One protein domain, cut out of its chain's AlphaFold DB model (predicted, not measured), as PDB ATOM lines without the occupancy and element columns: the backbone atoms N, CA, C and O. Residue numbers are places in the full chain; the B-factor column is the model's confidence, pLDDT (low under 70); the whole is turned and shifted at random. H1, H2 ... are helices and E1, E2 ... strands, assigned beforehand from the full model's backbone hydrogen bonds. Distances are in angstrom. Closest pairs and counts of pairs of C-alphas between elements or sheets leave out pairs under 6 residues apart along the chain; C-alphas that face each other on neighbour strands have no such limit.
ATOM      1  N   PHE A   2      79.914 -23.984 -22.836       47.16
ATOM      2  CA  PHE A   2      78.815 -22.990 -22.821       47.16
ATOM      3  C   PHE A   2      77.613 -23.382 -23.707       47.16
ATOM      4  O   PHE A   2      76.577 -22.729 -23.676       47.16
ATOM      5  N   TRP A   3      77.705 -24.490 -24.454       44.66
ATOM      6  CA  TRP A   3      76.664 -24.915 -25.398       44.66
ATOM      7  C   TRP A   3      75.447 -25.583 -24.723       44.66
ATOM      8  O   TRP A   3      74.369 -25.646 -25.297       44.66
ATOM      9  N   HIS A   4      75.581 -26.044 -23.473       51.19
ATOM     10  CA  HIS A   4      74.509 -26.728 -22.731       51.19
ATOM     11  C   HIS A   4      73.503 -25.788 -22.042       51.19
ATOM     12  O   HIS A   4      72.617 -26.271 -21.348       51.19
ATOM     13  N   TRP A   5      73.600 -24.465 -22.202       51.16
ATOM     14  CA  TRP A   5      72.613 -23.523 -21.643       51.16
ATOM     15  C   TRP A   5      71.618 -22.993 -22.680       51.16
ATOM     16  O   TRP A   5      70.518 -22.596 -22.311       51.16
ATOM     17  N   LEU A   6      71.959 -23.058 -23.970       54.88
ATOM     18  CA  LEU A   6      71.105 -22.560 -25.052       54.88
ATOM     19  C   LEU A   6      69.814 -23.377 -25.227       54.88
ATOM     20  O   LEU A   6      68.774 -22.798 -25.519       54.88
ATOM     21  N   TRP A   7      69.835 -24.691 -24.968       56.22
ATOM     22  CA  TRP A   7      68.632 -25.531 -25.093       56.22
ATOM     23  C   TRP A   7      67.538 -25.183 -24.071       56.22
ATOM     24  O   TRP A   7      66.363 -25.300 -24.395       56.22
ATOM     25  N   ARG A   8      67.894 -24.688 -22.873       55.75
ATOM     26  CA  ARG A   8      66.920 -24.351 -21.813       55.75
ATOM     27  C   ARG A   8      65.984 -23.210 -22.209       55.75
ATOM     28  O   ARG A   8      64.882 -23.139 -21.688       55.75
ATOM     29  N   PHE A   9      66.392 -22.357 -23.149       57.47
ATOM     30  CA  PHE A   9      65.535 -21.303 -23.697       57.47
ATOM     31  C   PHE A   9      64.435 -21.835 -24.627       57.47
ATOM     32  O   PHE A   9      63.441 -21.144 -24.838       57.47
ATOM     33  N   PHE A  10      64.592 -23.059 -25.139       65.19
ATOM     34  CA  PHE A  10      63.600 -23.761 -25.957       65.19
ATOM     35  C   PHE A  10      62.813 -24.814 -25.168       65.19
ATOM     36  O   PHE A  10      61.919 -25.439 -25.727       65.19
ATOM     37  N   VAL A  11      63.128 -25.024 -23.882       74.62
ATOM     38  CA  VAL A  11      62.364 -25.940 -23.028       74.62
ATOM     39  C   VAL A  11      61.064 -25.243 -22.614       74.62
ATOM     40  O   VAL A  11      61.129 -24.154 -22.030       74.62
ATOM     41  N   PRO A  12      59.894 -25.836 -22.904       77.94
ATOM     42  CA  PRO A  12      58.629 -25.302 -22.432       77.94
ATOM     43  C   PRO A  12      58.567 -25.342 -20.901       77.94
ATOM     44  O   PRO A  12      59.030 -26.280 -20.251       77.94
ATOM     45  N   LEU A  13      58.009 -24.287 -20.321       87.44
ATOM     46  CA  LEU A  13      57.659 -24.208 -18.911       87.44
ATOM     47  C   LEU A  13      56.268 -24.833 -18.708       87.44
ATOM     48  O   LEU A  13      55.456 -24.788 -19.632       87.44
ATOM     49  N   PRO A  14      55.950 -25.339 -17.499       91.56
ATOM     50  CA  PRO A  14      54.645 -25.935 -17.185       91.56
ATOM     51  C   PRO A  14      53.559 -24.861 -16.978       91.56
ATOM     52  O   PRO A  14      52.861 -24.828 -15.962       91.56
ATOM     53  N   TYR A  15      53.467 -23.922 -17.917       92.81
ATOM     54  CA  TYR A  15      52.553 -22.791 -17.915       92.81
ATOM     55  C   TYR A  15      52.050 -22.526 -19.329       92.81
ATOM     56  O   TYR A  15      52.768 -22.746 -20.304       92.81
ATOM     57  N   TYR A  16      50.852 -21.973 -19.430       93.62
ATOM     58  CA  TYR A  16      50.299 -21.395 -20.643       93.62
ATOM     59  C   TYR A  16      50.230 -19.879 -20.504       93.62
ATOM     60  O   TYR A  16      50.038 -19.348 -19.411       93.62
ATOM     61  N   VAL A  17      50.410 -19.184 -21.624       95.12
ATOM     62  CA  VAL A  17      50.158 -17.747 -21.721       95.12
ATOM     63  C   VAL A  17      48.984 -17.525 -22.660       95.12
ATOM     64  O   VAL A  17      49.005 -18.001 -23.801       95.12
ATOM     65  N   THR A  18      47.990 -16.772 -22.201       94.06
ATOM     66  CA  THR A  18      46.888 -16.278 -23.031       94.06
ATOM     67  C   THR A  18      47.066 -14.789 -23.312       94.06
ATOM     68  O   THR A  18      47.630 -14.038 -22.513       94.06
ATOM     69  N   ARG A  19      46.631 -14.351 -24.495       94.31
ATOM     70  CA  ARG A  19      46.692 -12.951 -24.933       94.31
ATOM     71  C   ARG A  19      45.567 -12.630 -25.922       94.31
ATOM     72  O   ARG A  19      45.104 -13.541 -26.614       94.31
ATOM     73  N   PRO A  20      45.168 -11.353 -26.065       94.62
ATOM     74  CA  PRO A  20      44.260 -10.923 -27.115       94.62
ATOM     75  C   PRO A  20      44.718 -11.412 -28.490       94.62
ATOM     76  O   PRO A  20      45.887 -11.273 -28.862       94.62
ATOM     77  N   GLY A  21      43.787 -12.009 -29.222       92.75
ATOM     78  CA  GLY A  21      43.956 -12.418 -30.606       92.75
ATOM     79  C   GLY A  21      43.434 -11.364 -31.582       92.75
ATOM     80  O   GLY A  21      43.459 -10.160 -31.317       92.75
ATOM     81  N   SER A  22      42.980 -11.829 -32.740       92.06
ATOM     82  CA  SER A  22      42.381 -11.005 -33.786       92.06
ATOM     83  C   SER A  22      40.950 -10.567 -33.448       92.06
ATOM     84  O   SER A  22      40.277 -11.139 -32.590       92.06
ATOM     85  N   ALA A  23      40.485  -9.536 -34.156       93.62
ATOM     86  CA  ALA A  23      39.115  -9.032 -34.102       93.62
ATOM     87  C   ALA A  23      38.569  -8.890 -35.530       93.62
ATOM     88  O   ALA A  23      38.451  -7.783 -36.079       93.62
ATOM     89  N   ASP A  24      38.278 -10.030 -36.142       91.81
ATOM     90  CA  ASP A  24      37.961 -10.148 -37.562       91.81
ATOM     91  C   ASP A  24      36.490  -9.830 -37.838       91.81
ATOM     92  O   ASP A  24      35.622 -10.003 -36.984       91.81
ATOM     93  N   LYS A  25      36.179  -9.327 -39.036       90.69
ATOM     94  CA  LYS A  25      34.781  -9.077 -39.420       90.69
ATOM     95  C   LYS A  25      34.052 -10.412 -39.571       90.69
ATOM     96  O   LYS A  25      34.569 -11.319 -40.213       90.69
ATOM     97  N   LEU A  26      32.836 -10.502 -39.034       87.75
ATOM     98  CA  LEU A  26      32.025 -11.720 -39.117       87.75
ATOM     99  C   LEU A  26      31.335 -11.892 -40.482       87.75
ATOM    100  O   LEU A  26      31.101 -13.015 -40.914       87.75
ATOM    101  N   SER A  27      31.033 -10.789 -41.173       85.19
ATOM    102  CA  SER A  27      30.289 -10.786 -42.441       85.19
ATOM    103  C   SER A  27      30.823 -11.703 -43.560       85.19
ATOM    104  O   SER A  27      29.989 -12.266 -44.262       85.19
ATOM    105  N   PRO A  28      32.142 -11.912 -43.762       85.69
ATOM    106  CA  PRO A  28      32.622 -12.889 -44.745       85.69
ATOM    107  C   PRO A  28      32.444 -14.354 -44.314       85.69
ATOM    108  O   PRO A  28      32.570 -15.241 -45.151       85.69
ATOM    109  N   LEU A  29      32.197 -14.625 -43.029       86.69
ATOM    110  CA  LEU A  29      32.106 -15.983 -42.479       86.69
ATOM    111  C   LEU A  29      30.661 -16.468 -42.323       86.69
ATOM    112  O   LEU A  29      30.419 -17.672 -42.306       86.69
ATOM    113  N   VAL A  30      29.706 -15.547 -42.168       84.12
ATOM    114  CA  VAL A  30      28.296 -15.864 -41.921       84.12
ATOM    115  C   VAL A  30      27.419 -15.012 -42.825       84.12
ATOM    116  O   VAL A  30      27.521 -13.788 -42.843       84.12
ATOM    117  N   THR A  31      26.518 -15.661 -43.557       82.50
ATOM    118  CA  THR A  31      25.528 -15.003 -44.412       82.50
ATOM    119  C   THR A  31      24.170 -15.650 -44.184       82.50
ATOM    120  O   THR A  31      24.077 -16.872 -44.079       82.50
ATOM    121  N   ASN A  38      21.782  -4.870 -43.249       69.25
ATOM    122  CA  ASN A  38      21.716  -3.419 -43.476       69.25
ATOM    123  C   ASN A  38      22.090  -2.589 -42.228       69.25
ATOM    124  O   ASN A  38      21.744  -1.413 -42.145       69.25
ATOM    125  N   SER A  39      22.744  -3.184 -41.223       71.75
ATOM    126  CA  SER A  39      23.115  -2.458 -40.002       71.75
ATOM    127  C   SER A  39      24.331  -1.555 -40.213       71.75
ATOM    128  O   SER A  39      25.333  -1.992 -40.772       71.75
ATOM    129  N   GLU A  40      24.294  -0.337 -39.664       79.31
ATOM    130  CA  GLU A  40      25.458   0.568 -39.621       79.31
ATOM    131  C   GLU A  40      26.617   0.002 -38.773       79.31
ATOM    132  O   GLU A  40      27.783   0.333 -38.986       79.31
ATOM    133  N   GLY A  41      26.306  -0.885 -37.819       82.00
ATOM    134  CA  GLY A  41      27.285  -1.576 -36.982       82.00
ATOM    135  C   GLY A  41      27.931  -2.786 -37.665       82.00
ATOM    136  O   GLY A  41      27.318  -3.456 -38.495       82.00
ATOM    137  N   VAL A  42      29.169  -3.104 -37.269       85.06
ATOM    138  CA  VAL A  42      29.905  -4.287 -37.745       85.06
ATOM    139  C   VAL A  42      30.098  -5.275 -36.601       85.06
ATOM    140  O   VAL A  42      30.757  -4.960 -35.611       85.06
ATOM    141  N   PHE A  43      29.591  -6.496 -36.770       89.06
ATOM    142  CA  PHE A  43      29.891  -7.604 -35.866       89.06
ATOM    143  C   PHE A  43      31.312  -8.123 -36.095       89.06
ATOM    144  O   PHE A  43      31.736  -8.352 -37.235       89.06
ATOM    145  N   ARG A  44      32.045  -8.318 -34.995       90.75
ATOM    146  CA  ARG A  44      33.416  -8.830 -35.002       90.75
ATOM    147  C   ARG A  44      33.511 -10.139 -34.235       90.75
ATOM    148  O   ARG A  44      32.948 -10.263 -33.152       90.75
ATOM    149  N   LEU A  45      34.255 -11.079 -34.801       91.12
ATOM    150  CA  LEU A  45      34.699 -12.283 -34.126       91.12
ATOM    151  C   LEU A  45      36.023 -11.971 -33.433       91.12
ATOM    152  O   LEU A  45      37.015 -11.662 -34.091       91.12
ATOM    153  N   VAL A  46      36.017 -12.016 -32.106       92.19
ATOM    154  CA  VAL A  46      37.218 -11.816 -31.292       92.19
ATOM    155  C   VAL A  46      37.820 -13.166 -30.929       92.19
ATOM    156  O   VAL A  46      37.090 -14.114 -30.642       92.19
ATOM    157  N   THR A  47      39.145 -13.261 -30.946       91.06
ATOM    158  CA  THR A  47      39.868 -14.480 -30.575       91.06
ATOM    159  C   THR A  47      40.811 -14.220 -29.407       91.06
ATOM    160  O   THR A  47      41.219 -13.086 -29.151       91.06
ATOM    161  N   ILE A  48      41.147 -15.280 -28.677       92.12
ATOM    162  CA  ILE A  48      42.200 -15.285 -27.661       92.12
ATOM    163  C   ILE A  48      43.256 -16.263 -28.161       92.12
ATOM    164  O   ILE A  48      42.939 -17.402 -28.501       92.12
ATOM    165  N   ALA A  49      44.502 -15.809 -28.243       91.88
ATOM    166  CA  ALA A  49      45.623 -16.670 -28.574       91.88
ATOM    167  C   ALA A  49      46.178 -17.282 -27.286       91.88
ATOM    168  O   ALA A  49      46.461 -16.562 -26.329       91.88
ATOM    169  N   MET A  50      46.360 -18.598 -27.283       91.00
ATOM    170  CA  MET A  50      46.891 -19.370 -26.162       91.00
ATOM    171  C   MET A  50      48.062 -20.219 -26.656       91.00
ATOM    172  O   MET A  50      48.013 -20.758 -27.760       91.00
ATOM    173  N   GLY A  51      49.115 -20.340 -25.851       89.38
ATOM    174  CA  GLY A  51      50.237 -21.224 -26.156       89.38
ATOM    175  C   GLY A  51      51.084 -21.542 -24.931       89.38
ATOM    176  O   GLY A  51      51.088 -20.778 -23.961       89.38
ATOM    177  N   GLN A  52      51.800 -22.668 -24.982       90.62
ATOM    178  CA  GLN A  52      52.692 -23.082 -23.902       90.62
ATOM    179  C   GLN A  52      53.827 -22.065 -23.738       90.62
ATOM    180  O   GLN A  52      54.402 -21.559 -24.708       90.62
ATOM    181  N   ALA A  53      54.129 -21.729 -22.491       91.88
ATOM    182  CA  ALA A  53      55.090 -20.702 -22.160       91.88
ATOM    183  C   ALA A  53      56.518 -21.218 -22.358       91.88
ATOM    184  O   ALA A  53      56.879 -22.283 -21.870       91.88
ATOM    185  N   ASN A  54      57.373 -20.417 -22.983       90.88
ATOM    186  CA  ASN A  54      58.818 -20.530 -22.816       90.88
ATOM    187  C   ASN A  54      59.304 -19.425 -21.868       90.88
ATOM    188  O   ASN A  54      58.529 -18.577 -21.415       90.88
ATOM    189  N   ILE A  55      60.601 -19.416 -21.559       89.69
ATOM    190  CA  ILE A  55      61.185 -18.438 -20.628       89.69
ATOM    191  C   ILE A  55      60.902 -16.993 -21.073       89.69
ATOM    192  O   ILE A  55      60.585 -16.146 -20.238       89.69
ATOM    193  N   TYR A  56      60.969 -16.704 -22.376       89.44
ATOM    194  CA  TYR A  56      60.741 -15.357 -22.896       89.44
ATOM    195  C   TYR A  56      59.274 -14.946 -22.817       89.44
ATOM    196  O   TYR A  56      58.987 -13.852 -22.339       89.44
ATOM    197  N   SER A  57      58.348 -15.805 -23.250       90.94
ATOM    198  CA  SER A  57      56.918 -15.488 -23.213       90.94
ATOM    199  C   SER A  57      56.409 -15.362 -21.779       90.94
ATOM    200  O   SER A  57      55.617 -14.470 -21.501       90.94
ATOM    201  N   TYR A  58      56.921 -16.175 -20.850       92.88
ATOM    202  CA  TYR A  58      56.596 -16.074 -19.427       92.88
ATOM    203  C   TYR A  58      57.052 -14.739 -18.821       92.88
ATOM    204  O   TYR A  58      56.295 -14.093 -18.102       92.88
ATOM    205  N   LEU A  59      58.281 -14.297 -19.114       92.94
ATOM    206  CA  LEU A  59      58.769 -12.998 -18.642       92.94
ATOM    207  C   LEU A  59      58.034 -11.835 -19.316       92.94
ATOM    208  O   LEU A  59      57.693 -10.865 -18.642       92.94
ATOM    209  N   ALA A  60      57.753 -11.942 -20.616       92.69
ATOM    210  CA  ALA A  60      57.008 -10.930 -21.354       92.69
ATOM    211  C   ALA A  60      55.592 -10.758 -20.789       92.69
ATOM    212  O   ALA A  60      55.170  -9.627 -20.567       92.69
ATOM    213  N   ALA A  61      54.908 -11.857 -20.460       94.06
ATOM    214  CA  ALA A  61      53.569 -11.845 -19.874       94.06
ATOM    215  C   ALA A  61      53.500 -11.185 -18.488       94.06
ATOM    216  O   ALA A  61      52.442 -10.711 -18.092       94.06
ATOM    217  N   LYS A  62      54.617 -11.098 -17.752       92.69
ATOM    218  CA  LYS A  62      54.664 -10.385 -16.460       92.69
ATOM    219  C   LYS A  62      54.778  -8.870 -16.581       92.69
ATOM    220  O   LYS A  62      54.519  -8.172 -15.605       92.69
ATOM    221  N   VAL A  63      55.237  -8.370 -17.726       94.88
ATOM    222  CA  VAL A  63      55.536  -6.943 -17.925       94.88
ATOM    223  C   VAL A  63      54.557  -6.305 -18.905       94.88
ATOM    224  O   VAL A  63      54.186  -5.145 -18.745       94.88
ATOM    225  N   LEU A  64      54.142  -7.049 -19.928       93.88
ATOM    226  CA  LEU A  64      53.203  -6.578 -20.934       93.88
ATOM    227  C   LEU A  64      51.759  -6.694 -20.421       93.88
ATOM    228  O   LEU A  64      51.406  -7.701 -19.810       93.88
ATOM    229  N   PRO A  65      50.905  -5.693 -20.694       92.44
ATOM    230  CA  PRO A  65      49.508  -5.733 -20.287       92.44
ATOM    231  C   PRO A  65      48.711  -6.761 -21.101       92.44
ATOM    232  O   PRO A  65      49.096  -7.130 -22.212       92.44
ATOM    233  N   TYR A  66      47.551  -7.150 -20.562       92.69
ATOM    234  CA  TYR A  66      46.583  -8.045 -21.211       92.69
ATOM    235  C   TYR A  66      47.156  -9.427 -21.550       92.69
ATOM    236  O   TYR A  66      46.843  -9.995 -22.592       92.69
ATOM    237  N   GLN A  67      48.023  -9.958 -20.695       94.75
ATOM    238  CA  GLN A  67      48.489 -11.336 -20.784       94.75
ATOM    239  C   GLN A  67      48.218 -12.025 -19.459       94.75
ATOM    240  O   GLN A  67      48.439 -11.436 -18.401       94.75
ATOM    241  N   GLU A  68      47.749 -13.263 -19.519       94.38
ATOM    242  CA  GLU A  68      47.515 -14.076 -18.332       94.38
ATOM    243  C   GLU A  68      48.391 -15.319 -18.390       94.38
ATOM    244  O   GLU A  68      48.669 -15.859 -19.462       94.38
ATOM    245  N   ILE A  69      48.874 -15.731 -17.219       95.50
ATOM    246  CA  ILE A  69      49.736 -16.895 -17.053       95.50
ATOM    247  C   ILE A  69      48.968 -17.918 -16.229       95.50
ATOM    248  O   ILE A  69      48.670 -17.673 -15.059       95.50
ATOM    249  N   GLU A  70      48.718 -19.077 -16.817       94.50
ATOM    250  CA  GLU A  70      48.015 -20.190 -16.184       94.50
ATOM    251  C   GLU A  70      48.961 -21.374 -16.031       94.50
ATOM    252  O   GLU A  70      49.873 -21.561 -16.840       94.50
ATOM    253  N   LYS A  71      48.791 -22.180 -14.982       94.38
ATOM    254  CA  LYS A  71      49.563 -23.422 -14.857       94.38
ATOM    255  C   LYS A  71      49.050 -24.428 -15.874       94.38
ATOM    256  O   LYS A  71      47.853 -24.513 -16.115       94.38
ATOM    257  N   GLU A  72      49.945 -25.247 -16.411       91.50
ATOM    258  CA  GLU A  72      49.557 -26.307 -17.346       91.50
ATOM    259  C   GLU A  72      48.507 -27.259 -16.752       91.50
ATOM    260  O   GLU A  72      47.560 -27.618 -17.443       91.50
ATOM    261  N   SER A  73      48.605 -27.571 -15.456       91.38
ATOM    262  CA  SER A  73      47.636 -28.402 -14.726       91.38
ATOM    263  C   SER A  73      46.225 -27.821 -14.631       91.38
ATOM    264  O   SER A  73      45.287 -28.558 -14.347       91.38
ATOM    265  N   ASP A  74      46.079 -26.506 -14.803       91.12
ATOM    266  CA  ASP A  74      44.782 -25.827 -14.728       91.12
ATOM    267  C   ASP A  74      44.102 -25.793 -16.113       91.12
ATOM    268  O   ASP A  74      42.888 -25.622 -16.211       91.12
TER     269      ASP A  74
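What this domain is: This is residues 2 to 31 and 38 to 74 of the 171 residues of the protein "PDZ domain-containing protein" of Listeria cornellensis FSL F6-0969 (UniProt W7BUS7). Two long antiparallel strands, E1 and E2, run side by side as a thin, twisted arm, with a small head at the end where E1 begins: there the short strand E3 adds to the other side of E1, and helix H2 packs over E1 and E3. Residues 2 to 7 stick out beyond this head as a free tail, and the tail and the two-stranded arm make the length. The printed part has 67 residues, with two named helices and three named strands in the order H1, E1, E2, H2, E3. The sheet's order is E2, E1, E3, antiparallel throughout, and the class is mixed, helices and strands. The whole is extended, with a radius of gyration of the C-alphas of 17.6 A and spans of 63 by 23 by 20 A.

How they stand to each other: H1, residues 6 to 10, and H2, residues 55 to 63, only just touch, with 3 pairs of C-alphas within 8 A; the closest are those of Phe 9 and Ile 55, 6.0 A apart. H1 is not on the sheet. E1, residues 15 to 25, is the inner strand. Its neighbour E2, residues 44 to 52, is antiparallel at 158 degrees between their directions; N 21 and O 47 at 2.8 A and N 45 and O 24 at 2.8 A are within hydrogen-bond range. H2 is on the sheet at a height of 9.0 A, over E1 and E3, residues 68 to 71, and runs slantwise to the strands, at 40 degrees to E3 on the local plane. The closest C-alphas of H2 and E1 are those of Tyr 58 and Val 17, 7.0 A apart; of H2 and E3, those of Ala 61 and Glu 68, 6.6 A apart. E3 is antiparallel to E1 at 137 degrees, with N 16 and O 70 at 2.8 A. E2, H2 and E3 form a split strand-helix-strand unit, two strands running the same way with E1 between them, and its crossover is right-handed. O i to N i+4 pairs are within range in 0 of 1 in H1, where 2 of 2 O i to N i+3 pairs are, and in 4 of 5 in H2.

Where its parts are: H1, residues 6 to 10, begins at C-alpha 6 (71.105, -22.560, -25.052) and is 7.7 A long. E1, residues 15 to 25, is 31.1 A long and ends at C-alpha 25 (34.781, -9.077, -39.420). E2, residues 44 to 52, is 26.4 A long, H2, residues 55 to 63, 13.1 A, and E3, residues 68 to 71, 10.2 A, ending at C-alpha 71 (49.563, -23.422, -14.857).

The domain as a whole: The C-alphas farthest apart, those of Phe 2 and Asn 38, are 63.8 A apart. Residues 32 to 37 are not printed, and C-alphas 31 and 38 are 12.2 A apart across the cut in the link from E1 to E2. The links H1 to E1, E2 to H2 and H2 to E3 are tight. Mean pLDDT of the printed part is 84.9; residues 2 to 10 and residue 38 are under 70.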